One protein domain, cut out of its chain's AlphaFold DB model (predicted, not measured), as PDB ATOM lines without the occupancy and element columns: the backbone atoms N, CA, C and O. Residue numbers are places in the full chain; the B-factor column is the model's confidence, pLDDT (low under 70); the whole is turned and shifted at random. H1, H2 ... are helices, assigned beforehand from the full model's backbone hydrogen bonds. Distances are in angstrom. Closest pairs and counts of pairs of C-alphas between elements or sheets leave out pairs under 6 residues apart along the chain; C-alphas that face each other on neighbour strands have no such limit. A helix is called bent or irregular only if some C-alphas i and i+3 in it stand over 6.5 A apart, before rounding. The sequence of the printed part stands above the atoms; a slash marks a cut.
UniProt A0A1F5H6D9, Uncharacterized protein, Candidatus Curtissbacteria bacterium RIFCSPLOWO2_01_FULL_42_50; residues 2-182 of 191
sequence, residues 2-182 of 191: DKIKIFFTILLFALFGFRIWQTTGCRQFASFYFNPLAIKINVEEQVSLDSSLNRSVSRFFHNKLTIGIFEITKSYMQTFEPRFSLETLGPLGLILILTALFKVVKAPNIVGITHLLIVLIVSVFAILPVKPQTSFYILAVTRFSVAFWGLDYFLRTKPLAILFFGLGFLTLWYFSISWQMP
ATOM      1  N   ASP A   2      -3.120  -0.007 -26.869       76.25
ATOM      2  CA  ASP A   2      -3.743  -0.963 -27.798       76.25
ATOM      3  C   ASP A   2      -3.304  -0.791 -29.255       76.25
ATOM      4  O   ASP A   2      -2.942  -1.770 -29.895       76.25
ATOM      5  N   LYS A   3      -3.192   0.449 -29.757       83.88
ATOM      6  CA  LYS A   3      -2.698   0.717 -31.124       83.88
ATOM      7  C   LYS A   3      -1.280   0.178 -31.370       83.88
ATOM      8  O   LYS A   3      -1.002  -0.357 -32.438       83.88
ATOM      9  N   ILE A   4      -0.395   0.285 -30.374       84.62
ATOM     10  CA  ILE A   4       0.986  -0.219 -30.465       84.62
ATOM     11  C   ILE A   4       0.977  -1.750 -30.438       84.62
ATOM     12  O   ILE A   4       1.636  -2.381 -31.256       84.62
ATOM     13  N   LYS A   5       0.185  -2.362 -29.551       86.44
ATOM     14  CA  LYS A   5       0.047  -3.822 -29.490       86.44
ATOM     15  C   LYS A   5      -0.506  -4.403 -30.793       86.44
ATOM     16  O   LYS A   5       0.016  -5.407 -31.273       86.44
ATOM     17  N   ILE A   6      -1.503  -3.744 -31.385       89.75
ATOM     18  CA  ILE A   6      -2.055  -4.097 -32.699       89.75
ATOM     19  C   ILE A   6      -0.961  -4.031 -33.768       89.75
ATOM     20  O   ILE A   6      -0.782  -4.992 -34.506       89.75
ATOM     21  N   PHE A   7      -0.175  -2.953 -33.812       90.44
ATOM     22  CA  PHE A   7       0.915  -2.822 -34.778       90.44
ATOM     23  C   PHE A   7       1.959  -3.951 -34.655       90.44
ATOM     24  O   PHE A   7       2.305  -4.582 -35.651       90.44
ATOM     25  N   PHE A   8       2.416  -4.267 -33.437       90.75
ATOM     26  CA  PHE A   8       3.378  -5.357 -33.202       90.75
ATOM     27  C   PHE A   8       2.798  -6.726 -33.571       90.75
ATOM     28  O   PHE A   8       3.501  -7.586 -34.098       90.75
ATOM     29  N   THR A   9       1.504  -6.913 -33.317       91.38
ATOM     30  CA  THR A   9       0.768  -8.121 -33.694       91.38
ATOM     31  C   THR A   9       0.749  -8.277 -35.210       91.38
ATOM     32  O   THR A   9       1.153  -9.323 -35.712       91.38
ATOM     33  N   ILE A  10       0.368  -7.225 -35.941       92.56
ATOM     34  CA  ILE A  10       0.371  -7.207 -37.411       92.56
ATOM     35  C   ILE A  10       1.774  -7.498 -37.951       92.56
ATOM     36  O   ILE A  10       1.903  -8.294 -38.875       92.56
ATOM     37  N   LEU A  11       2.826  -6.920 -37.357       91.81
ATOM     38  CA  LEU A  11       4.203  -7.184 -37.781       91.81
ATOM     39  C   LEU A  11       4.577  -8.665 -37.636       91.81
ATOM     40  O   LEU A  11       5.162  -9.231 -38.557       91.81
ATOM     41  N   LEU A  12       4.222  -9.307 -36.516       92.44
ATOM     42  CA  LEU A  12       4.440 -10.746 -36.365       92.44
ATOM     43  C   LEU A  12       3.661 -11.523 -37.425       92.44
ATOM     44  O   LEU A  12       4.257 -12.323 -38.138       92.44
ATOM     45  N   PHE A  13       2.361 -11.262 -37.575       92.94
ATOM     46  CA  PHE A  13       1.546 -11.934 -38.589       92.94
ATOM     47  C   PHE A  13       2.125 -11.773 -39.999       92.94
ATOM     48  O   PHE A  13       2.132 -12.739 -40.753       92.94
ATOM     49  N   ALA A  14       2.671 -10.604 -40.341       93.25
ATOM     50  CA  ALA A  14       3.344 -10.383 -41.615       93.25
ATOM     51  C   ALA A  14       4.628 -11.219 -41.750       93.25
ATOM     52  O   ALA A  14       4.822 -11.858 -42.779       93.25
ATOM     53  N   LEU A  15       5.481 -11.273 -40.718       92.69
ATOM     54  CA  LEU A  15       6.722 -12.062 -40.739       92.69
ATOM     55  C   LEU A  15       6.456 -13.570 -40.845       92.69
ATOM     56  O   LEU A  15       7.059 -14.247 -41.677       92.69
ATOM     57  N   PHE A  16       5.549 -14.104 -40.027       90.12
ATOM     58  CA  PHE A  16       5.220 -15.531 -40.072       90.12
ATOM     59  C   PHE A  16       4.365 -15.879 -41.289       90.12
ATOM     60  O   PHE A  16       4.552 -16.943 -41.868       90.12
ATOM     61  N   GLY A  17       3.481 -14.979 -41.725       90.31
ATOM     62  CA  GLY A  17       2.731 -15.122 -42.971       90.31
ATOM     63  C   GLY A  17       3.657 -15.172 -44.183       90.31
ATOM     64  O   GLY A  17       3.514 -16.061 -45.016       90.31
ATOM     65  N   PHE A  18       4.666 -14.297 -44.234       91.06
ATOM     66  CA  PHE A  18       5.728 -14.348 -45.237       91.06
ATOM     67  C   PHE A  18       6.472 -15.684 -45.192       91.06
ATOM     68  O   PHE A  18       6.657 -16.312 -46.232       91.06
ATOM     69  N   ARG A  19       6.830 -16.171 -43.996       89.50
ATOM     70  CA  ARG A  19       7.513 -17.462 -43.864       89.50
ATOM     71  C   ARG A  19       6.661 -18.639 -44.334       89.50
ATOM     72  O   ARG A  19       7.154 -19.505 -45.042       89.50
ATOM     73  N   ILE A  20       5.381 -18.667 -43.977       87.38
ATOM     74  CA  ILE A  20       4.435 -19.689 -44.441       87.38
ATOM     75  C   ILE A  20       4.281 -19.610 -45.963       87.38
ATOM     76  O   ILE A  20       4.353 -20.636 -46.635       87.38
ATOM     77  N   TRP A  21       4.135 -18.412 -46.526       87.88
ATOM     78  CA  TRP A  21       4.043 -18.222 -47.972       87.88
ATOM     79  C   TRP A  21       5.277 -18.752 -48.716       87.88
ATOM     80  O   TRP A  21       5.122 -19.438 -49.716       87.88
ATOM     81  N   GLN A  22       6.495 -18.562 -48.201       86.75
ATOM     82  CA  GLN A  22       7.697 -19.148 -48.815       86.75
ATOM     83  C   GLN A  22       7.600 -20.682 -48.975       86.75
ATOM     84  O   GLN A  22       8.127 -21.237 -49.939       86.75
ATOM     85  N   THR A  23       6.889 -21.378 -48.077       83.50
ATOM     86  CA  THR A  23       6.717 -22.839 -48.168       83.50
ATOM     87  C   THR A  23       5.774 -23.292 -49.278       83.50
ATOM     88  O   THR A  23       5.821 -24.459 -49.667       83.50
ATOM     89  N   THR A  24       4.965 -22.401 -49.867       81.94
ATOM     90  CA  THR A  24       4.142 -22.762 -51.033       81.94
ATOM     91  C   THR A  24       4.987 -23.040 -52.274       81.94
ATOM     92  O   THR A  24       4.510 -23.695 -53.194       81.94
ATOM     93  N   GLY A  25       6.241 -22.576 -52.305       78.94
ATOM     94  CA  GLY A  25       7.197 -22.882 -53.372       78.94
ATOM     95  C   GLY A  25       7.828 -24.279 -53.285       78.94
ATOM     96  O   GLY A  25       8.572 -24.661 -54.189       78.94
ATOM     97  N   CYS A  26       7.560 -25.042 -52.220       83.44
ATOM     98  CA  CYS A  26       8.194 -26.335 -51.971       83.44
ATOM     99  C   CYS A  26       7.619 -27.476 -52.810       83.44
ATOM    100  O   CYS A  26       6.428 -27.778 -52.732       83.44
ATOM    101  N   ARG A  27       8.496 -28.186 -53.536       76.81
ATOM    102  CA  ARG A  27       8.145 -29.404 -54.294       76.81
ATOM    103  C   ARG A  27       7.806 -30.580 -53.392       76.81
ATOM    104  O   ARG A  27       6.824 -31.285 -53.608       76.81
ATOM    105  N   GLN A  28       8.660 -30.810 -52.404       80.94
ATOM    106  CA  GLN A  28       8.556 -31.912 -51.461       80.94
ATOM    107  C   GLN A  28       8.965 -31.417 -50.082       80.94
ATOM    108  O   GLN A  28       9.976 -30.728 -49.936       80.94
ATOM    109  N   PHE A  29       8.169 -31.782 -49.083       82.25
ATOM    110  CA  PHE A  29       8.486 -31.510 -47.691       82.25
ATOM    111  C   PHE A  29       9.355 -32.636 -47.143       82.25
ATOM    112  O   PHE A  29       9.106 -33.809 -47.436       82.25
ATOM    113  N   ALA A  30      10.339 -32.274 -46.324       76.94
ATOM    114  CA  ALA A  30      11.094 -33.233 -45.538       76.94
ATOM    115  C   ALA A  30      10.128 -34.054 -44.670       76.94
ATOM    116  O   ALA A  30       9.153 -33.530 -44.127       76.94
ATOM    117  N   SER A  31      10.370 -35.360 -44.586       72.44
ATOM    118  CA  SER A  31       9.553 -36.250 -43.770       72.44
ATOM    119  C   SER A  31       9.872 -36.062 -42.289       72.44
ATOM    120  O   SER A  31      11.026 -36.186 -41.887       72.44
ATOM    121  N   PHE A  32       8.828 -35.845 -41.487       69.50
ATOM    122  CA  PHE A  32       8.884 -35.863 -40.022       69.50
ATOM    123  C   PHE A  32       8.013 -36.978 -39.429       69.50
ATOM    124  O   PHE A  32       7.742 -36.970 -38.232       69.50
ATOM    125  N   TYR A  33       7.510 -37.898 -40.263       67.31
ATOM    126  CA  TYR A  33       6.610 -38.960 -39.820       67.31
ATOM    127  C   TYR A  33       7.390 -40.206 -39.395       67.31
ATOM    128  O   TYR A  33       8.450 -40.531 -39.932       67.31
ATOM    129  N   PHE A  34       6.812 -40.956 -38.461       66.50
ATOM    130  CA  PHE A  34       7.346 -42.241 -38.024       66.50
ATOM    131  C   PHE A  34       7.214 -43.307 -39.132       66.50
ATOM    132  O   PHE A  34       6.101 -43.674 -39.513       66.50
ATOM    133  N   ASN A  35       8.337 -43.838 -39.635       69.25
ATOM    134  CA  ASN A  35       8.351 -44.902 -40.648       69.25
ATOM    135  C   ASN A  35       8.832 -46.250 -40.068       69.25
ATOM    136  O   ASN A  35      10.037 -46.485 -40.040       69.25
ATOM    137  N   PRO A  36       7.937 -47.190 -39.699       63.66
ATOM    138  CA  PRO A  36       8.313 -48.468 -39.076       63.66
ATOM    139  C   PRO A  36       9.272 -49.333 -39.914       63.66
ATOM    140  O   PRO A  36      10.047 -50.105 -39.352       63.66
ATOM    141  N   LEU A  37       9.237 -49.217 -41.247       65.88
ATOM    142  CA  LEU A  37      10.022 -50.065 -42.150       65.88
ATOM    143  C   LEU A  37      11.481 -49.608 -42.265       65.88
ATOM    144  O   LEU A  37      12.384 -50.437 -42.188       65.88
ATOM    145  N   ALA A  38      11.712 -48.297 -42.390       63.72
ATOM    146  CA  ALA A  38      13.062 -47.725 -42.442       63.72
ATOM    147  C   ALA A  38      13.867 -48.058 -41.176       63.72
ATOM    148  O   ALA A  38      15.078 -48.254 -41.220       63.72
ATOM    149  N   ILE A  39      13.167 -48.178 -40.050       60.91
ATOM    150  CA  ILE A  39      13.765 -48.437 -38.746       60.91
ATOM    151  C   ILE A  39      14.262 -49.868 -38.638       60.91
ATOM    152  O   ILE A  39      15.377 -50.100 -38.180       60.91
ATOM    153  N   LYS A  40      13.440 -50.827 -39.076       63.62
ATOM    154  CA  LYS A  40      13.834 -52.234 -39.097       63.62
ATOM    155  C   LYS A  40      15.114 -52.417 -39.918       63.62
ATOM    156  O   LYS A  40      16.034 -53.070 -39.445       63.62
ATOM    157  N   ILE A  41      15.182 -51.783 -41.089       66.56
ATOM    158  CA  ILE A  41      16.332 -51.867 -41.998       66.56
ATOM    159  C   ILE A  41      17.588 -51.253 -41.361       66.56
ATOM    160  O   ILE A  41      18.613 -51.917 -41.296       66.56
ATOM    161  N   ASN A  42      17.500 -50.031 -40.825       65.31
ATOM    162  CA  ASN A  42      18.654 -49.338 -40.235       65.31
ATOM    163  C   ASN A  42      19.188 -50.051 -38.975       65.31
ATOM    164  O   ASN A  42      20.393 -50.137 -38.761       65.31
ATOM    165  N   VAL A  43      18.301 -50.606 -38.142       62.69
ATOM    166  CA  VAL A  43      18.700 -51.422 -36.985       62.69
ATOM    167  C   VAL A  43      19.376 -52.719 -37.424       62.69
ATOM    168  O   VAL A  43      20.411 -53.075 -36.868       62.69
ATOM    169  N   GLU A  44      18.793 -53.441 -38.383       63.81
ATOM    170  CA  GLU A  44      19.372 -54.690 -38.890       63.81
ATOM    171  C   GLU A  44      20.757 -54.437 -39.502       63.81
ATOM    172  O   GLU A  44      21.691 -55.188 -39.225       63.81
ATOM    173  N   GLU A  45      20.920 -53.333 -40.234       65.62
ATOM    174  CA  GLU A  45      22.196 -52.898 -40.800       65.62
ATOM    175  C   GLU A  45      23.231 -52.582 -39.705       65.62
ATOM    176  O   GLU A  45      24.307 -53.181 -39.687       65.62
ATOM    177  N   GLN A  46      22.896 -51.737 -38.723       61.72
ATOM    178  CA  GLN A  46      23.830 -51.342 -37.658       61.72
ATOM    179  C   GLN A  46      24.196 -52.486 -36.700       61.72
ATOM    180  O   GLN A  46      25.346 -52.591 -36.281       61.72
ATOM    181  N   VAL A  47      23.251 -53.370 -36.371       62.50
ATOM    182  CA  VAL A  47      23.510 -54.548 -35.523       62.50
ATOM    183  C   VAL A  47      24.335 -55.603 -36.271       62.50
ATOM    184  O   VAL A  47      25.108 -56.320 -35.640       62.50
ATOM    185  N   SER A  48      24.204 -55.701 -37.599       61.06
ATOM    186  CA  SER A  48      25.007 -56.628 -38.411       61.06
ATOM    187  C   SER A  48      26.467 -56.193 -38.579       61.06
ATOM    188  O   SER A  48      27.340 -57.046 -38.737       61.06
ATOM    189  N   LEU A  49      26.736 -54.884 -38.519       57.94
ATOM    190  CA  LEU A  49      28.063 -54.303 -38.737       57.94
ATOM    191  C   LEU A  49      28.944 -54.278 -37.481       57.94
ATOM    192  O   LEU A  49      30.165 -54.233 -37.608       57.94
ATOM    193  N   ASP A  50      28.360 -54.321 -36.281       55.53
ATOM    194  CA  ASP A  50      29.109 -54.139 -35.038       55.53
ATOM    195  C   ASP A  50      29.002 -55.359 -34.107       55.53
ATOM    196  O   ASP A  50      28.119 -55.473 -33.253       55.53
ATOM    197  N   SER A  51      29.956 -56.285 -34.250       60.59
ATOM    198  CA  SER A  51      30.076 -57.493 -33.418       60.59
ATOM    199  C   SER A  51      30.429 -57.208 -31.951       60.59
ATOM    200  O   SER A  51      30.464 -58.140 -31.145       60.59
ATOM    201  N   SER A  52      30.726 -55.950 -31.600       61.81
ATOM    202  CA  SER A  52      31.040 -55.519 -30.233       61.81
ATOM    203  C   SER A  52      29.811 -55.040 -29.446       61.81
ATOM    204  O   SER A  52      29.880 -54.878 -28.224       61.81
ATOM    205  N   LEU A  53      28.659 -54.870 -30.111       62.09
ATOM    206  CA  LEU A  53      27.413 -54.472 -29.463       62.09
ATOM    207  C   LEU A  53      26.943 -55.539 -28.470       62.09
ATOM    208  O   LEU A  53      26.712 -56.703 -28.802       62.09
ATOM    209  N   ASN A  54      26.740 -55.111 -27.223       64.12
ATOM    210  CA  ASN A  54      26.209 -55.965 -26.168       64.12
ATOM    211  C   ASN A  54      24.884 -56.605 -26.629       64.12
ATOM    212  O   ASN A  54      23.962 -55.918 -27.073       64.12
ATOM    213  N   ARG A  55      24.771 -57.929 -26.475       64.00
ATOM    214  CA  ARG A  55      23.612 -58.742 -26.885       64.00
ATOM    215  C   ARG A  55      22.278 -58.201 -26.346       64.00
ATOM    216  O   ARG A  55      21.235 -58.398 -26.964       64.00
ATOM    217  N   SER A  56      22.310 -57.495 -25.218       63.19
ATOM    218  CA  SER A  56      21.167 -56.797 -24.614       63.19
ATOM    219  C   SER A  56      20.669 -55.605 -25.443       63.19
ATOM    220  O   SER A  56      19.464 -55.397 -25.540       63.19
ATOM    221  N   VAL A  57      21.574 -54.854 -26.081       60.19
ATOM    222  CA  VAL A  57      21.260 -53.711 -26.958       60.19
ATOM    223  C   VAL A  57      20.683 -54.204 -28.285       60.19
ATOM    224  O   VAL A  57      19.650 -53.714 -28.726       60.19
ATOM    225  N   SER A  58      21.259 -55.260 -28.865       61.91
ATOM    226  CA  SER A  58      20.674 -55.935 -30.035       61.91
ATOM    227  C   SER A  58      19.248 -56.438 -29.743       61.91
ATOM    228  O   SER A  58      18.324 -56.181 -30.512       61.91
ATOM    229  N   ARG A  59      19.011 -57.064 -28.579       65.00
ATOM    230  CA  ARG A  59      17.659 -57.483 -28.153       65.00
ATOM    231  C   ARG A  59      16.702 -56.307 -27.927       65.00
ATOM    232  O   ARG A  59      15.522 -56.433 -28.246       65.00
ATOM    233  N   PHE A  60      17.192 -55.177 -27.412       65.69
ATOM    234  CA  PHE A  60      16.414 -53.945 -27.236       65.69
ATOM    235  C   PHE A  60      15.878 -53.431 -28.580       65.69
ATOM    236  O   PHE A  60      14.689 -53.144 -28.694       65.69
ATOM    237  N   PHE A  61      16.714 -53.424 -29.622       63.19
ATOM    238  CA  PHE A  61      16.318 -53.013 -30.969       63.19
ATOM    239  C   PHE A  61      15.656 -54.117 -31.814       63.19
ATOM    240  O   PHE A  61      15.238 -53.846 -32.929       63.19
ATOM    241  N   HIS A  62      15.474 -55.337 -31.300       68.19
ATOM    242  CA  HIS A  62      14.593 -56.347 -31.912       68.19
ATOM    243  C   HIS A  62      13.173 -56.350 -31.315       68.19
ATOM    244  O   HIS A  62      12.265 -56.975 -31.871       68.19
ATOM    245  N   ASN A  63      12.940 -55.635 -30.208       73.38
ATOM    246  CA  ASN A  63      11.605 -55.464 -29.644       73.38
ATOM    247  C   ASN A  63      10.830 -54.377 -30.404       73.38
ATOM    248  O   ASN A  63      11.147 -53.191 -30.312       73.38
ATOM    249  N   LYS A  64       9.757 -54.772 -31.104       68.44
ATOM    250  CA  LYS A  64       8.892 -53.869 -31.889       68.44
ATOM    251  C   LYS A  64       8.412 -52.645 -31.101       68.44
ATOM    252  O   LYS A  64       8.341 -51.557 -31.666       68.44
ATOM    253  N   LEU A  65       8.091 -52.811 -29.816       74.81
ATOM    254  CA  LEU A  65       7.616 -51.720 -28.961       74.81
ATOM    255  C   LEU A  65       8.717 -50.679 -28.737       74.81
ATOM    256  O   LEU A  65       8.511 -49.482 -28.912       74.81
ATOM    257  N   THR A  66       9.903 -51.155 -28.384       71.88
ATOM    258  CA  THR A  66      11.065 -50.330 -28.074       71.88
ATOM    259  C   THR A  66      11.561 -49.552 -29.287       71.88
ATOM    260  O   THR A  66      11.823 -48.355 -29.190       71.88
ATOM    261  N   ILE A  67      11.622 -50.219 -30.441       71.31
ATOM    262  CA  ILE A  67      11.923 -49.605 -31.736       71.31
ATOM    263  C   ILE A  67      10.928 -48.478 -32.045       71.31
ATOM    264  O   ILE A  67      11.325 -47.381 -32.440       71.31
ATOM    265  N   GLY A  68       9.634 -48.739 -31.824       71.38
ATOM    266  CA  GLY A  68       8.577 -47.746 -31.988       71.38
ATOM    267  C   GLY A  68       8.799 -46.515 -31.111       71.38
ATOM    268  O   GLY A  68       8.788 -45.395 -31.612       71.38
ATOM    269  N   ILE A  69       9.078 -46.716 -29.820       78.19
ATOM    270  CA  ILE A  69       9.334 -45.622 -28.870       78.19
ATOM    271  C   ILE A  69      10.563 -44.803 -29.277       78.19
ATOM    272  O   ILE A  69      10.503 -43.574 -29.256       78.19
ATOM    273  N   PHE A  70      11.664 -45.458 -29.656       75.19
ATOM    274  CA  PHE A  70      12.903 -44.778 -30.039       75.19
ATOM    275  C   PHE A  70      12.688 -43.824 -31.218       75.19
ATOM    276  O   PHE A  70      13.101 -42.670 -31.162       75.19
ATOM    277  N   GLU A  71      11.985 -44.257 -32.259       71.25
ATOM    278  CA  GLU A  71      11.810 -43.445 -33.467       71.25
ATOM    279  C   GLU A  71      10.661 -42.449 -33.381       71.25
ATOM    280  O   GLU A  71      10.759 -41.373 -33.968       71.25
ATOM    281  N   ILE A  72       9.632 -42.722 -32.573       75.81
ATOM    282  CA  ILE A  72       8.689 -41.678 -32.152       75.81
ATOM    283  C   ILE A  72       9.456 -40.580 -31.408       75.81
ATOM    284  O   ILE A  72       9.278 -39.400 -31.702       75.81
ATOM    285  N   THR A  73      10.358 -40.956 -30.496       78.94
ATOM    286  CA  THR A  73      11.177 -39.999 -29.737       78.94
ATOM    287  C   THR A  73      12.128 -39.236 -30.651       78.94
ATOM    288  O   THR A  73      12.232 -38.022 -30.536       78.94
ATOM    289  N   LYS A  74      12.793 -39.911 -31.590       76.06
ATOM    290  CA  LYS A  74      13.690 -39.284 -32.567       76.06
ATOM    291  C   LYS A  74      12.942 -38.324 -33.486       76.06
ATOM    292  O   LYS A  74      13.362 -37.180 -33.602       76.06
ATOM    293  N   SER A  75      11.820 -38.752 -34.065       74.62
ATOM    294  CA  SER A  75      10.966 -37.901 -34.906       74.62
ATOM    295  C   SER A  75      10.479 -36.690 -34.112       74.62
ATOM    296  O   SER A  75      10.552 -35.563 -34.589       74.62
ATOM    297  N   TYR A  76      10.079 -36.897 -32.852       79.31
ATOM    298  CA  TYR A  76       9.729 -35.817 -31.935       79.31
ATOM    299  C   TYR A  76      10.894 -34.853 -31.712       79.31
ATOM    300  O   TYR A  76      10.736 -33.658 -31.943       79.31
ATOM    301  N   MET A  77      12.079 -35.339 -31.343       78.94
ATOM    302  CA  MET A  77      13.254 -34.496 -31.092       78.94
ATOM    303  C   MET A  77      13.716 -33.740 -32.340       78.94
ATOM    304  O   MET A  77      14.075 -32.570 -32.225       78.94
ATOM    305  N   GLN A  78      13.621 -34.351 -33.524       76.19
ATOM    306  CA  GLN A  78      13.903 -33.694 -34.802       76.19
ATOM    307  C   GLN A  78      13.004 -32.478 -35.029       76.19
ATOM    308  O   GLN A  78      13.478 -31.441 -35.490       76.19
ATOM    309  N   THR A  79      11.730 -32.540 -34.623       74.50
ATOM    310  CA  THR A  79      10.877 -31.347 -34.687       74.50
ATOM    311  C   THR A  79      11.404 -30.224 -33.794       74.50
ATOM    312  O   THR A  79      11.277 -29.066 -34.162       74.50
ATOM    313  N   PHE A  80      12.043 -30.502 -32.658       76.62
ATOM    314  CA  PHE A  80      12.588 -29.467 -31.770       76.62
ATOM    315  C   PHE A  80      14.040 -29.096 -32.075       76.62
ATOM    316  O   PHE A  80      14.636 -28.327 -31.317       76.62
ATOM    317  N   GLU A  81      14.614 -29.577 -33.183       82.44
ATOM    318  CA  GLU A  81      15.963 -29.181 -33.562       82.44
ATOM    319  C   GLU A  81      16.066 -27.650 -33.678       82.44
ATOM    320  O   GLU A  81      15.203 -27.001 -34.294       82.44
ATOM    321  N   PRO A  82      17.124 -27.036 -33.110       80.06
ATOM    322  CA  PRO A  82      17.302 -25.589 -33.149       80.06
ATOM    323  C   PRO A  82      17.274 -25.036 -34.572       80.06
ATOM    324  O   PRO A  82      16.690 -23.983 -34.810       80.06
ATOM    325  N   ARG A  83      17.847 -25.778 -35.529       83.44
ATOM    326  CA  ARG A  83      17.867 -25.404 -36.944       83.44
ATOM    327  C   ARG A  83      16.461 -25.330 -37.535       83.44
ATOM    328  O   ARG A  83      16.116 -24.308 -38.118       83.44
ATOM    329  N   PHE A  84      15.630 -26.348 -37.314       82.19
ATOM    330  CA  PHE A  84      14.244 -26.361 -37.787       82.19
ATOM    331  C   PHE A  84      13.406 -25.255 -37.128       82.19
ATOM    332  O   PHE A  84      12.594 -24.595 -37.779       82.19
ATOM    333  N   SER A  85      13.624 -24.996 -35.837       84.94
ATOM    334  CA  SER A  85      12.929 -23.930 -35.106       84.94
ATOM    335  C   SER A  85      13.325 -22.535 -35.603       84.94
ATOM    336  O   SER A  85      12.461 -21.675 -35.771       84.94
ATOM    337  N   LEU A  86      14.610 -22.327 -35.896       87.56
ATOM    338  CA  LEU A  86      15.141 -21.084 -36.448       87.56
ATOM    339  C   LEU A  86      14.688 -20.876 -37.900       87.56
ATOM    340  O   LEU A  86      14.258 -19.779 -38.248       87.56
ATOM    341  N   GLU A  87      14.669 -21.934 -38.715       87.19
ATOM    342  CA  GLU A  87      14.072 -21.906 -40.050       87.19
ATOM    343  C   GLU A  87      12.560 -21.638 -39.975       87.19
ATOM    344  O   GLU A  87      12.044 -20.919 -40.810       87.19
ATOM    345  N   THR A  88      11.817 -22.124 -38.984       87.19
ATOM    346  CA  THR A  88      10.358 -21.892 -38.931       87.19
ATOM    347  C   THR A  88       9.995 -20.496 -38.413       87.19
ATOM    348  O   THR A  88       9.040 -19.886 -38.887       87.19
ATOM    349  N   LEU A  89      10.724 -19.995 -37.414       89.62
ATOM    350  CA  LEU A  89      10.303 -18.830 -36.629       89.62
ATOM    351  C   LEU A  89      11.230 -17.622 -36.728       89.62
ATOM    352  O   LEU A  89      10.851 -16.517 -36.328       89.62
ATOM    353  N   GLY A  90      12.448 -17.835 -37.214       91.50
ATOM    354  CA  GLY A  90      13.508 -16.846 -37.183       91.50
ATOM    355  C   GLY A  90      13.958 -16.474 -35.763       91.50
ATOM    356  O   GLY A  90      13.426 -16.962 -34.759       91.50
ATOM    357  N   PRO A  91      14.951 -15.580 -35.656       91.81
ATOM    358  CA  PRO A  91      15.488 -15.126 -34.378       91.81
ATOM    359  C   PRO A  91      14.436 -14.438 -33.498       91.81
ATOM    360  O   PRO A  91      14.416 -14.674 -32.289       91.81
ATOM    361  N   LEU A  92      13.531 -13.634 -34.072       94.56
ATOM    362  CA  LEU A  92      12.478 -12.971 -33.299       94.56
ATOM    363  C   LEU A  92      11.534 -13.990 -32.661       94.56
ATOM    364  O   LEU A  92      11.267 -13.910 -31.465       94.56
ATOM    365  N   GLY A  93      11.041 -14.954 -33.442       92.56
ATOM    366  CA  GLY A  93      10.103 -15.947 -32.936       92.56
ATOM    367  C   GLY A  93      10.726 -16.861 -31.880       92.56
ATOM    368  O   GLY A  93      10.079 -17.145 -30.876       92.56
ATOM    369  N   LEU A  94      12.000 -17.240 -32.033       92.31
ATOM    370  CA  LEU A  94      12.728 -17.998 -31.008       92.31
ATOM    371  C   LEU A  94      12.849 -17.231 -29.691       92.31
ATOM    372  O   LEU A  94      12.533 -17.766 -28.629       92.31
ATOM    373  N   ILE A  95      13.270 -15.967 -29.755       94.00
ATOM    374  CA  ILE A  95      13.404 -15.130 -28.562       94.00
ATOM    375  C   ILE A  95      12.040 -14.936 -27.895       94.00
ATOM    376  O   ILE A  95      11.945 -15.019 -26.674       94.00
ATOM    377  N   LEU A  96      10.976 -14.743 -28.677       93.75
ATOM    378  CA  LEU A  96       9.614 -14.639 -28.160       93.75
ATOM    379  C   LEU A  96       9.135 -15.920 -27.462       93.75
ATOM    380  O   LEU A  96       8.490 -15.833 -26.419       93.75
ATOM    381  N   ILE A  97       9.466 -17.104 -27.986       92.44
ATOM    382  CA  ILE A  97       9.173 -18.370 -27.298       92.44
ATOM    383  C   ILE A  97       9.933 -18.442 -25.973       92.44
ATOM    384  O   ILE A  97       9.340 -18.766 -24.946       92.44
ATOM    385  N   LEU A  98      11.225 -18.101 -25.965       92.50
ATOM    386  CA  LEU A  98      12.034 -18.112 -24.745       92.50
ATOM    387  C   LEU A  98      11.492 -17.139 -23.693       92.50
ATOM    388  O   LEU A  98      11.401 -17.495 -22.517       92.50
ATOM    389  N   THR A  99      11.078 -15.932 -24.091       92.00
ATOM    390  CA  THR A  99      10.475 -14.976 -23.155       92.00
ATOM    391  C   THR A  99       9.103 -15.434 -22.662       92.00
ATOM    392  O   THR A  99       8.794 -15.235 -21.486       92.00
ATOM    393  N   ALA A 100       8.298 -16.085 -23.509       90.44
ATOM    394  CA  ALA A 100       7.024 -16.679 -23.111       90.44
ATOM    395  C   ALA A 100       7.226 -17.801 -22.080       90.44
ATOM    396  O   ALA A 100       6.586 -17.788 -21.027       90.44
ATOM    397  N   LEU A 101       8.164 -18.719 -22.331       90.75
ATOM    398  CA  LEU A 101       8.523 -19.796 -21.404       90.75
ATOM    399  C   LEU A 101       9.036 -19.234 -20.078       90.75
ATOM    400  O   LEU A 101       8.546 -19.616 -19.018       90.75
ATOM    401  N   PHE A 102       9.953 -18.265 -20.123       90.81
ATOM    402  CA  PHE A 102      10.466 -17.606 -18.925       90.81
ATOM    403  C   PHE A 102       9.350 -16.949 -18.101       90.81
ATOM    404  O   PHE A 102       9.334 -17.061 -16.874       90.81
ATOM    405  N   LYS A 103       8.383 -16.295 -18.762       86.88
ATOM    406  CA  LYS A 103       7.218 -15.685 -18.106       86.88
ATOM    407  C   LYS A 103       6.370 -16.733 -17.381       86.88
ATOM    408  O   LYS A 103       5.989 -16.489 -16.240       86.88
ATOM    409  N   VAL A 104       6.111 -17.883 -18.009       87.31
ATOM    410  CA  VAL A 104       5.324 -18.972 -17.403       87.31
ATOM    411  C   VAL A 104       6.073 -19.636 -16.248       87.31
ATOM    412  O   VAL A 104       5.471 -19.892 -15.214       87.31
ATOM    413  N   VAL A 105       7.382 -19.867 -16.379       87.50
ATOM    414  CA  VAL A 105       8.195 -20.477 -15.313       87.50
ATOM    415  C   VAL A 105       8.309 -19.555 -14.099       87.50
ATOM    416  O   VAL A 105       8.167 -20.003 -12.965       87.50
ATOM    417  N   LYS A 106       8.548 -18.255 -14.316       87.00
ATOM    418  CA  LYS A 106       8.739 -17.289 -13.225       87.00
ATOM    419  C   LYS A 106       7.443 -16.966 -12.479       87.00
ATOM    420  O   LYS A 106       7.483 -16.679 -11.286       87.00
ATOM    421  N   ALA A 107       6.315 -16.951 -13.182       82.88
ATOM    422  CA  ALA A 107       5.005 -16.650 -12.619       82.88
ATOM    423  C   ALA A 107       3.979 -17.644 -13.188       82.88
ATOM    424  O   ALA A 107       3.296 -17.322 -14.168       82.88
ATOM    425  N   PRO A 108       3.891 -18.859 -12.611       80.06
ATOM    426  CA  PRO A 108       3.023 -19.906 -13.127       80.06
ATOM    427  C   PRO A 108       1.567 -19.452 -13.087       80.06
ATOM    428  O   PRO A 108       0.984 -19.225 -12.030       80.06
ATOM    429  N   ASN A 109       0.982 -19.318 -14.272       84.06
ATOM    430  CA  ASN A 109      -0.438 -19.069 -14.457       84.06
ATOM    431  C   ASN A 109      -1.062 -20.326 -15.069       84.06
ATOM    432  O   ASN A 109      -0.533 -20.848 -16.052       84.06
ATOM    433  N   ILE A 110      -2.199 -20.774 -14.529       89.00
ATOM    434  CA  ILE A 110      -2.958 -21.939 -15.013       89.00
ATOM    435  C   ILE A 110      -3.192 -21.845 -16.522       89.00
ATOM    436  O   ILE A 110      -2.975 -22.820 -17.239       89.00
ATOM    437  N   VAL A 111      -3.553 -20.660 -17.025       88.06
ATOM    438  CA  VAL A 111      -3.786 -20.443 -18.462       88.06
ATOM    439  C   VAL A 111      -2.512 -20.707 -19.271       88.06
ATOM    440  O   VAL A 111      -2.569 -21.327 -20.327       88.06
ATOM    441  N   GLY A 112      -1.349 -20.285 -18.763       85.25
ATOM    442  CA  GLY A 112      -0.062 -20.475 -19.437       85.25
ATOM    443  C   GLY A 112       0.435 -21.905 -19.406       85.25
ATOM    444  O   GLY A 112       0.875 -22.419 -20.429       85.25
ATOM    445  N   ILE A 113       0.299 -22.570 -18.263       88.19
ATOM    446  CA  ILE A 113       0.639 -23.988 -18.123       88.19
ATOM    447  C   ILE A 113      -0.241 -24.827 -19.054       88.19
ATOM    448  O   ILE A 113       0.270 -25.656 -19.804       88.19
ATOM    449  N   THR A 114      -1.549 -24.560 -19.068       89.75
ATOM    450  CA  THR A 114      -2.504 -25.254 -19.943       89.75
ATOM    451  C   THR A 114      -2.176 -25.008 -21.414       89.75
ATOM    452  O   THR A 114      -2.171 -25.948 -22.204       89.75
ATOM    453  N   HIS A 115      -1.831 -23.772 -21.791       89.25
ATOM    454  CA  HIS A 115      -1.429 -23.457 -23.159       89.25
ATOM    455  C   HIS A 115      -0.177 -24.235 -23.596       89.25
ATOM    456  O   HIS A 115      -0.178 -24.834 -24.671       89.25
ATOM    457  N   LEU A 116       0.863 -24.287 -22.755       88.44
ATOM    458  CA  LEU A 116       2.083 -25.048 -23.045       88.44
ATOM    459  C   LEU A 116       1.823 -26.558 -23.134       88.44
ATOM    460  O   LEU A 116       2.347 -27.210 -24.035       88.44
ATOM    461  N   LEU A 117       0.983 -27.107 -22.251       90.38
ATOM    462  CA  LEU A 117       0.550 -28.507 -22.312       90.38
ATOM    463  C   LEU A 117      -0.168 -28.818 -23.627       90.38
ATOM    464  O   LEU A 117       0.159 -29.805 -24.281       90.38
ATOM    465  N   ILE A 118      -1.097 -27.958 -24.053       90.75
ATOM    466  CA  ILE A 118      -1.797 -28.113 -25.335       90.75
ATOM    467  C   ILE A 118      -0.796 -28.079 -26.494       90.75
ATOM    468  O   ILE A 118      -0.861 -28.929 -27.375       90.75
ATOM    469  N   VAL A 119       0.159 -27.146 -26.489       89.50
ATOM    470  CA  VAL A 119       1.187 -27.052 -27.538       89.50
ATOM    471  C   VAL A 119       2.045 -28.315 -27.604       89.50
ATOM    472  O   VAL A 119       2.311 -28.805 -28.703       89.50
ATOM    473  N   LEU A 120       2.439 -28.877 -26.459       86.75
ATOM    474  CA  LEU A 120       3.181 -30.140 -26.398       86.75
ATOM    475  C   LEU A 120       2.354 -31.295 -26.970       86.75
ATOM    476  O   LEU A 120       2.834 -32.015 -27.842       86.75
ATOM    477  N   ILE A 121       1.097 -31.425 -26.544       88.31
ATOM    478  CA  ILE A 121       0.184 -32.469 -27.020       88.31
ATOM    479  C   ILE A 121      -0.016 -32.361 -28.537       88.31
ATOM    480  O   ILE A 121       0.159 -33.343 -29.254       88.31
ATOM    481  N   VAL A 122      -0.321 -31.167 -29.049       88.31
ATOM    482  CA  VAL A 122      -0.516 -30.944 -30.488       88.31
ATOM    483  C   VAL A 122       0.772 -31.222 -31.268       88.31
ATOM    484  O   VAL A 122       0.700 -31.779 -32.357       88.31
ATOM    485  N   SER A 123       1.946 -30.912 -30.711       82.44
ATOM    486  CA  SER A 123       3.233 -31.229 -31.346       82.44
ATOM    487  C   SER A 123       3.484 -32.738 -31.430       82.44
ATOM    488  O   SER A 123       3.974 -33.208 -32.451       82.44
ATOM    489  N   VAL A 124       3.085 -33.515 -30.413       82.00
ATOM    490  CA  VAL A 124       3.112 -34.990 -30.468       82.00
ATOM    491  C   VAL A 124       2.171 -35.502 -31.559       82.00
ATOM    492  O   VAL A 124       2.563 -36.320 -32.391       82.00
ATOM    493  N   PHE A 125       0.943 -34.979 -31.608       82.81
ATOM    494  CA  PHE A 125      -0.018 -35.352 -32.644       82.81
ATOM    495  C   PHE A 125       0.409 -34.914 -34.040       82.81
ATOM    496  O   PHE A 125      -0.001 -35.559 -34.993       82.81
ATOM    497  N   ALA A 126       1.239 -33.880 -34.188       81.50
ATOM    498  CA  ALA A 126       1.734 -33.415 -35.481       81.50
ATOM    499  C   ALA A 126       2.714 -34.393 -36.151       81.50
ATOM    500  O   ALA A 126       2.983 -34.242 -37.336       81.50
ATOM    501  N   ILE A 127       3.228 -35.398 -35.437       73.50
ATOM    502  CA  ILE A 127       4.195 -36.392 -35.952       73.50
ATOM    503  C   ILE A 127       3.486 -37.636 -36.524       73.50
ATOM    504  O   ILE A 127       4.063 -38.401 -37.294       73.50
ATOM    505  N   LEU A 128       2.214 -37.834 -36.170       71.62
ATOM    506  CA  LEU A 128       1.384 -38.955 -36.626       71.62
ATOM    507  C   LEU A 128       0.792 -38.831 -38.054       71.62
ATOM    508  O   LEU A 128       0.541 -39.874 -38.661       71.62
ATOM    509  N   PRO A 129       0.518 -37.635 -38.621       67.94
ATOM    510  CA  PRO A 129      -0.003 -37.500 -39.970       67.94
ATOM    511  C   PRO A 129       0.978 -38.066 -40.990       67.94
ATOM    512  O   PRO A 129       2.164 -37.759 -40.979       67.94
ATOM    513  N   VAL A 130       0.448 -38.821 -41.951       65.69
ATOM    514  CA  VAL A 130       1.237 -39.392 -43.057       65.69
ATOM    515  C   VAL A 130       1.765 -38.301 -44.003       65.69
ATOM    516  O   VAL A 130       2.734 -38.516 -44.722       65.69
ATOM    517  N   LYS A 131       1.137 -37.114 -44.020       79.94
ATOM    518  CA  LYS A 131       1.518 -35.995 -44.892       79.94
ATOM    519  C   LYS A 131       2.456 -35.020 -44.156       79.94
ATOM    520  O   LYS A 131       1.972 -34.292 -43.287       79.94
ATOM    521  N   PRO A 132       3.736 -34.894 -44.561       78.19
ATOM    522  CA  PRO A 132       4.703 -34.024 -43.880       78.19
ATOM    523  C   PRO A 132       4.339 -32.532 -43.912       78.19
ATOM    524  O   PRO A 132       4.647 -31.786 -42.987       78.19
ATOM    525  N   GLN A 133       3.618 -32.100 -44.950       83.44
ATOM    526  CA  GLN A 133       3.057 -30.749 -45.062       83.44
ATOM    527  C   GLN A 133       2.136 -30.407 -43.890       83.44
ATOM    528  O   GLN A 133       2.249 -29.346 -43.281       83.44
ATOM    529  N   THR A 134       1.221 -31.320 -43.560       83.19
ATOM    530  CA  THR A 134       0.267 -31.136 -42.465       83.19
ATOM    531  C   THR A 134       1.005 -31.032 -41.134       83.19
ATOM    532  O   THR A 134       0.724 -30.124 -40.355       83.19
ATOM    533  N   SER A 135       1.995 -31.900 -40.912       82.38
ATOM    534  CA  SER A 135       2.877 -31.858 -39.744       82.38
ATOM    535  C   SER A 135       3.579 -30.508 -39.603       82.38
ATOM    536  O   SER A 135       3.526 -29.897 -38.537       82.38
ATOM    537  N   PHE A 136       4.171 -30.001 -40.689       84.62
ATOM    538  CA  PHE A 136       4.841 -28.704 -40.696       84.62
ATOM    539  C   PHE A 136       3.897 -27.560 -40.307       84.62
ATOM    540  O   PHE A 136       4.213 -26.801 -39.392       84.62
ATOM    541  N   TYR A 137       2.728 -27.443 -40.946       87.31
ATOM    542  CA  TYR A 137       1.805 -26.340 -40.657       87.31
ATOM    543  C   TYR A 137       1.266 -26.390 -39.228       87.31
ATOM    544  O   TYR A 137       1.175 -25.347 -38.578       87.31
ATOM    545  N   ILE A 138       0.962 -27.584 -38.708       87.62
ATOM    546  CA  ILE A 138       0.545 -27.743 -37.311       87.62
ATOM    547  C   ILE A 138       1.654 -27.243 -36.375       87.62
ATOM    548  O   ILE A 138       1.386 -26.421 -35.501       87.62
ATOM    549  N   LEU A 139       2.904 -27.671 -36.589       85.75
ATOM    550  CA  LEU A 139       4.051 -27.254 -35.775       85.75
ATOM    551  C   LEU A 139       4.353 -25.752 -35.899       85.75
ATOM    552  O   LEU A 139       4.721 -25.109 -34.917       85.75
ATOM    553  N   ALA A 140       4.197 -25.172 -37.088       87.75
ATOM    554  CA  ALA A 140       4.397 -23.745 -37.309       87.75
ATOM    555  C   ALA A 140       3.356 -22.913 -36.542       87.75
ATOM    556  O   ALA A 140       3.718 -21.963 -35.845       87.75
ATOM    557  N   VAL A 141       2.079 -23.305 -36.601       89.69
ATOM    558  CA  VAL A 141       0.984 -22.619 -35.898       89.69
ATOM    559  C   VAL A 141       1.130 -22.738 -34.383       89.69
ATOM    560  O   VAL A 141       0.980 -21.738 -33.678       89.69
ATOM    561  N   THR A 142       1.463 -23.921 -33.857       89.69
ATOM    562  CA  THR A 142       1.634 -24.098 -32.405       89.69
ATOM    563  C   THR A 142       2.772 -23.240 -31.868       89.69
ATOM    564  O   THR A 142       2.613 -22.553 -30.859       89.69
ATOM    565  N   ARG A 143       3.905 -23.207 -32.568       88.81
ATOM    566  CA  ARG A 143       5.049 -22.371 -32.193       88.81
ATOM    567  C   ARG A 143       4.754 -20.888 -32.296       88.81
ATOM    568  O   ARG A 143       5.132 -20.134 -31.402       88.81
ATOM    569  N   PHE A 144       4.072 -20.475 -33.361       90.31
ATOM    570  CA  PHE A 144       3.645 -19.094 -33.521       90.31
ATOM    571  C   PHE A 144       2.741 -18.656 -32.362       90.31
ATOM    572  O   PHE A 144       2.933 -17.573 -31.808       90.31
ATOM    573  N   SER A 145       1.825 -19.524 -31.925       91.69
ATOM    574  CA  SER A 145       0.976 -19.259 -30.764       91.69
ATOM    575  C   SER A 145       1.787 -19.011 -29.486       91.69
ATOM    576  O   SER A 145       1.504 -18.059 -28.756       91.69
ATOM    577  N   VAL A 146       2.829 -19.813 -29.228       90.88
ATOM    578  CA  VAL A 146       3.716 -19.599 -28.070       90.88
ATOM    579  C   VAL A 146       4.523 -18.310 -28.220       90.88
ATOM    580  O   VAL A 146       4.639 -17.545 -27.264       90.88
ATOM    581  N   ALA A 147       5.044 -18.020 -29.414       90.50
ATOM    582  CA  ALA A 147       5.765 -16.776 -29.677       90.50
ATOM    583  C   ALA A 147       4.877 -15.546 -29.411       90.50
ATOM    584  O   ALA A 147       5.317 -14.561 -28.816       90.50
ATOM    585  N   PHE A 148       3.595 -15.611 -29.772       90.38
ATOM    586  CA  PHE A 148       2.657 -14.514 -29.552       90.38
ATOM    587  C   PHE A 148       2.513 -14.137 -28.068       90.38
ATOM    588  O   PHE A 148       2.414 -12.960 -27.722       90.38
ATOM    589  N   TRP A 149       2.590 -15.116 -27.166       89.12
ATOM    590  CA  TRP A 149       2.543 -14.890 -25.718       89.12
ATOM    591  C   TRP A 149       3.745 -14.111 -25.161       89.12
ATOM    592  O   TRP A 149       3.636 -13.468 -24.109       89.12
ATOM    593  N   GLY A 150       4.882 -14.140 -25.858       87.00
ATOM    594  CA  GLY A 150       6.089 -13.392 -25.502       87.00
ATOM    595  C   GLY A 150       6.011 -11.898 -25.834       87.00
ATOM    596  O   GLY A 150       6.804 -11.111 -25.316       87.00
ATOM    597  N   LEU A 151       5.041 -11.477 -26.655       90.44
ATOM    598  CA  LEU A 151       4.942 -10.112 -27.181       90.44
ATOM    599  C   LEU A 151       4.746  -9.060 -26.080       90.44
ATOM    600  O   LEU A 151       5.349  -7.988 -26.134       90.44
ATOM    601  N   ASP A 152       3.979  -9.381 -25.033       86.88
ATOM    602  CA  ASP A 152       3.747  -8.465 -23.906       86.88
ATOM    603  C   ASP A 152       5.049  -8.041 -23.205       86.88
ATOM    604  O   ASP A 152       5.103  -6.966 -22.611       86.88
ATOM    605  N   TYR A 153       6.098  -8.874 -23.241       87.38
ATOM    606  CA  TYR A 153       7.393  -8.536 -22.647       87.38
ATOM    607  C   TYR A 153       8.044  -7.363 -23.383       87.38
ATOM    608  O   TYR A 153       8.499  -6.408 -22.753       87.38
ATOM    609  N   PHE A 154       8.023  -7.401 -24.717       86.50
ATOM    610  CA  PHE A 154       8.680  -6.409 -25.564       86.50
ATOM    611  C   PHE A 154       7.946  -5.066 -25.621       86.50
ATOM    612  O   PHE A 154       8.555  -4.040 -25.910       86.50
ATOM    613  N   LEU A 155       6.659  -5.047 -25.269       86.44
ATOM    614  CA  LEU A 155       5.854  -3.826 -25.203       86.44
ATOM    615  C   LEU A 155       6.055  -3.001 -23.922       86.44
ATOM    616  O   LEU A 155       5.502  -1.908 -23.814       86.44
ATOM    617  N   ARG A 156       6.815  -3.498 -22.936       86.56
ATOM    618  CA  ARG A 156       6.939  -2.836 -21.624       86.56
ATOM    619  C   ARG A 156       7.725  -1.532 -21.664       86.56
ATOM    620  O   ARG A 156       7.414  -0.618 -20.908       86.56
ATOM    621  N   THR A 157       8.767  -1.453 -22.487       88.88
ATOM    622  CA  THR A 157       9.691  -0.312 -22.492       88.88
ATOM    623  C   THR A 157      10.128   0.037 -23.912       88.88
ATOM    624  O   THR A 157      10.186  -0.822 -24.790       88.88
ATOM    625  N   LYS A 158      10.473   1.313 -24.147       88.31
ATOM    626  CA  LYS A 158      10.975   1.775 -25.454       88.31
ATOM    627  C   LYS A 158      12.218   0.997 -25.934       88.31
ATOM    628  O   LYS A 158      12.233   0.626 -27.104       88.31
ATOM    629  N   PRO A 159      13.224   0.693 -25.087       91.50
ATOM    630  CA  PRO A 159      14.379  -0.099 -25.516       91.50
ATOM    631  C   PRO A 159      14.001  -1.507 -25.985       91.50
ATOM    632  O   PRO A 159      14.524  -1.977 -26.989       91.50
ATOM    633  N   LEU A 160      13.057  -2.165 -25.302       91.12
ATOM    634  CA  LEU A 160      12.584  -3.489 -25.707       91.12
ATOM    635  C   LEU A 160      11.791  -3.433 -27.017       91.12
ATOM    636  O   LEU A 160      11.951  -4.308 -27.863       91.12
ATOM    637  N   ALA A 161      11.004  -2.379 -27.232       90.19
ATOM    638  CA  ALA A 161      10.336  -2.147 -28.507       90.19
ATOM    639  C   ALA A 161      11.348  -1.981 -29.658       90.19
ATOM    640  O   ALA A 161      11.183  -2.594 -30.708       90.19
ATOM    641  N   ILE A 162      12.424  -1.212 -29.455       92.31
ATOM    642  CA  ILE A 162      13.509  -1.057 -30.445       92.31
ATOM    643  C   ILE A 162      14.196  -2.401 -30.713       92.31
ATOM    644  O   ILE A 162      14.409  -2.762 -31.869       92.31
ATOM    645  N   LEU A 163      14.494  -3.169 -29.660       93.19
ATOM    646  CA  LEU A 163      15.072  -4.507 -29.792       93.19
ATOM    647  C   LEU A 163      14.167  -5.430 -30.617       93.19
ATOM    648  O   LEU A 163      14.656  -6.146 -31.487       93.19
ATOM    649  N   PHE A 164      12.854  -5.383 -30.396       93.88
ATOM    650  CA  PHE A 164      11.883  -6.143 -31.179       93.88
ATOM    651  C   PHE A 164      11.929  -5.779 -32.667       93.88
ATOM    652  O   PHE A 164      11.929  -6.676 -33.505       93.88
ATOM    653  N   PHE A 165      12.031  -4.491 -33.008       93.56
ATOM    654  CA  PHE A 165      12.205  -4.065 -34.400       93.56
ATOM    655  C   PHE A 165      13.514  -4.574 -35.006       93.56
ATOM    656  O   PHE A 165      13.499  -5.098 -36.118       93.56
ATOM    657  N   GLY A 166      14.627  -4.483 -34.271       94.62
ATOM    658  CA  GLY A 166      15.913  -5.028 -34.712       94.62
ATOM    659  C   GLY A 166      15.849  -6.539 -34.963       94.62
ATOM    660  O   GLY A 166      16.301  -7.021 -35.998       94.62
ATOM    661  N   LEU A 167      15.206  -7.287 -34.065       94.69
ATOM    662  CA  LEU A 167      14.970  -8.725 -34.216       94.69
ATOM    663  C   LEU A 167      14.003  -9.053 -35.362       94.69
ATOM    664  O   LEU A 167      14.182 -10.063 -36.044       94.69
ATOM    665  N   GLY A 168      12.997  -8.212 -35.598       95.06
ATOM    666  CA  GLY A 168      12.091  -8.326 -36.740       95.06
ATOM    667  C   GLY A 168      12.826  -8.142 -38.063       95.06
ATOM    668  O   GLY A 168      12.669  -8.961 -38.965       95.06
ATOM    669  N   PHE A 169      13.703  -7.139 -38.148       94.75
ATOM    670  CA  PHE A 169      14.566  -6.931 -39.309       94.75
ATOM    671  C   PHE A 169      15.520  -8.112 -39.527       94.75
ATOM    672  O   PHE A 169      15.599  -8.635 -40.634       94.75
ATOM    673  N   LEU A 170      16.180  -8.594 -38.468       94.75
ATOM    674  CA  LEU A 170      17.038  -9.782 -38.537       94.75
ATOM    675  C   LEU A 170      16.270 -11.026 -38.988       94.75
ATOM    676  O   LEU A 170      16.798 -11.827 -39.752       94.75
ATOM    677  N   THR A 171      15.022 -11.182 -38.549       94.69
ATOM    678  CA  THR A 171      14.147 -12.274 -38.990       94.69
ATOM    679  C   THR A 171      13.819 -12.177 -40.470       94.69
ATOM    680  O   THR A 171      13.971 -13.161 -41.187       94.69
ATOM    681  N   LEU A 172      13.428 -10.994 -40.943       93.94
ATOM    682  CA  LEU A 172      13.139 -10.762 -42.356       93.94
ATOM    683  C   LEU A 172      14.374 -11.025 -43.230       93.94
ATOM    684  O   LEU A 172      14.291 -11.721 -44.243       93.94
ATOM    685  N   TRP A 173      15.528 -10.505 -42.809       93.69
ATOM    686  CA  TRP A 173      16.813 -10.726 -43.462       93.69
ATOM    687  C   TRP A 173      17.159 -12.217 -43.518       93.69
ATOM    688  O   TRP A 173      17.460 -12.754 -44.585       93.69
ATOM    689  N   TYR A 174      17.041 -12.908 -42.382       92.25
ATOM    690  CA  TYR A 174      17.296 -14.339 -42.287       92.25
ATOM    691  C   TYR A 174      16.378 -15.151 -43.206       92.25
ATOM    692  O   TYR A 174      16.866 -16.020 -43.923       92.25
ATOM    693  N   PHE A 175      15.076 -14.856 -43.238       92.31
ATOM    694  CA  PHE A 175      14.133 -15.532 -44.131       92.31
ATOM    695  C   PHE A 175      14.406 -15.254 -45.607       92.31
ATOM    696  O   PHE A 175      14.165 -16.129 -46.435       92.31
ATOM    697  N   SER A 176      14.920 -14.070 -45.938       89.25
ATOM    698  CA  SER A 176      15.279 -13.715 -47.313       89.25
ATOM    699  C   SER A 176      16.502 -14.499 -47.799       89.25
ATOM    700  O   SER A 176      16.499 -14.991 -48.922       89.25
ATOM    701  N   ILE A 177      17.522 -14.675 -46.949       86.94
ATOM    702  CA  ILE A 177      18.721 -15.467 -47.280       86.94
ATOM    703  C   ILE A 177      18.435 -16.970 -47.217       86.94
ATOM    704  O   ILE A 177      18.769 -17.717 -48.131       86.94
ATOM    705  N   SER A 178      17.789 -17.429 -46.144       82.75
ATOM    706  CA  SER A 178      17.438 -18.838 -45.917       82.75
ATOM    707  C   SER A 178      16.098 -19.186 -46.565       82.75
ATOM    708  O   SER A 178      15.233 -19.840 -45.966       82.75
ATOM    709  N   TRP A 179      15.921 -18.712 -47.798       80.19
ATOM    710  CA  TRP A 179      14.692 -18.873 -48.559       80.19
ATOM    711  C   TRP A 179      14.375 -20.348 -48.821       80.19
ATOM    712  O   TRP A 179      13.231 -20.765 -48.692       80.19
ATOM    713  N   GLN A 180      15.399 -21.150 -49.129       77.62
ATOM    714  CA  GLN A 180      15.256 -22.545 -49.562       77.62
ATOM    715  C   GLN A 180      14.818 -23.534 -48.472       77.62
ATOM    716  O   GLN A 180      14.392 -24.627 -48.812       77.62
ATOM    717  N   MET A 181      14.884 -23.159 -47.188       83.81
ATOM    718  CA  MET A 181      14.481 -24.004 -46.047       83.81
ATOM    719  C   MET A 181      14.936 -25.474 -46.158       83.81
ATOM    720  O   MET A 181      14.098 -26.377 -46.148       83.81
ATOM    721  N   PRO A 182      16.242 -25.752 -46.283       77.25
ATOM    722  CA  PRO A 182      16.732 -27.080 -46.654       77.25
ATOM    723  C   PRO A 182      16.342 -28.191 -45.665       77.25
ATOM    724  O   PRO A 182      16.363 -29.359 -46.030       77.25
TER     725      PRO A 182
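Overview. This is residues 2 to 182 of the 191 residues of an uncharacterized protein of Candidatus Curtissbacteria bacterium RIFCSPLOWO2_01_FULL_42_50 (UniProt A0A1F5H6D9). Five helices, H1, H5, H6, H7 and H9, make an up-and-down bundle, each running against the one before it in the chain, with H7 and the kinked H5 nearest its middle. H2, H3 and H4 form an arm at one end that makes much of the length. The printed part has 181 residues with nine named helices, H1 to H9 in order, and no named strand: all helix. It is loose, with a radius of gyration of the C-alphas of 19.9 A, and elongated, spanning 64 by 40 by 28 A.

Along the chain. H1, residues 2 to 23, begins at C-alpha 2 (-3.743, -0.963, -27.798) and is 31.7 A long. H2 is residues 36 to 49, H3 55 to 62, H4 64 to 79. H5, residues 82 to 106, is irregular: C-alphas 88 and 91 are 9.6 A apart, with a kink of 111 degrees near residue 89. H6 is residues 110 to 125, H7 132 to 149 with 26.5 A, H8 151 to 154. H9, residues 158 to 177, measures 28.9 A and ends at C-alpha 177 (18.721, -15.467, -47.280).

Arrangement. H1, with residues 15 to 19 alone, touches H9, the same way at a shallow tilt of 14 degrees; the closest C-alphas, Leu 15 and Leu 172, are 6.7 A apart. H5 touches H7, closest at the C-alphas of Ile 97 and Ala 147, 4.5 A. H6 and H7 form a hairpin. H2 only just touches H4, with 3 pairs of C-alphas within 8 A. H3 and H4 touch only at the corner, and so do H8 and H9. Every O i to N i+4 pair is within hydrogen-bond range in H2, H3, H4, H6 and H9, against 17 of 18 in H1, 19 of 21 in H5 and 13 of 14 in H7; H8 is too short for one.

Size, cuts and confidence. The farthest C-alphas, Lys 3 and Ser 51, are 66.8 A apart. The printed part has no cut; the link from H1 to H2 is long. Residues 32 to 62, 64 and 129 to 130 have pLDDT under 70.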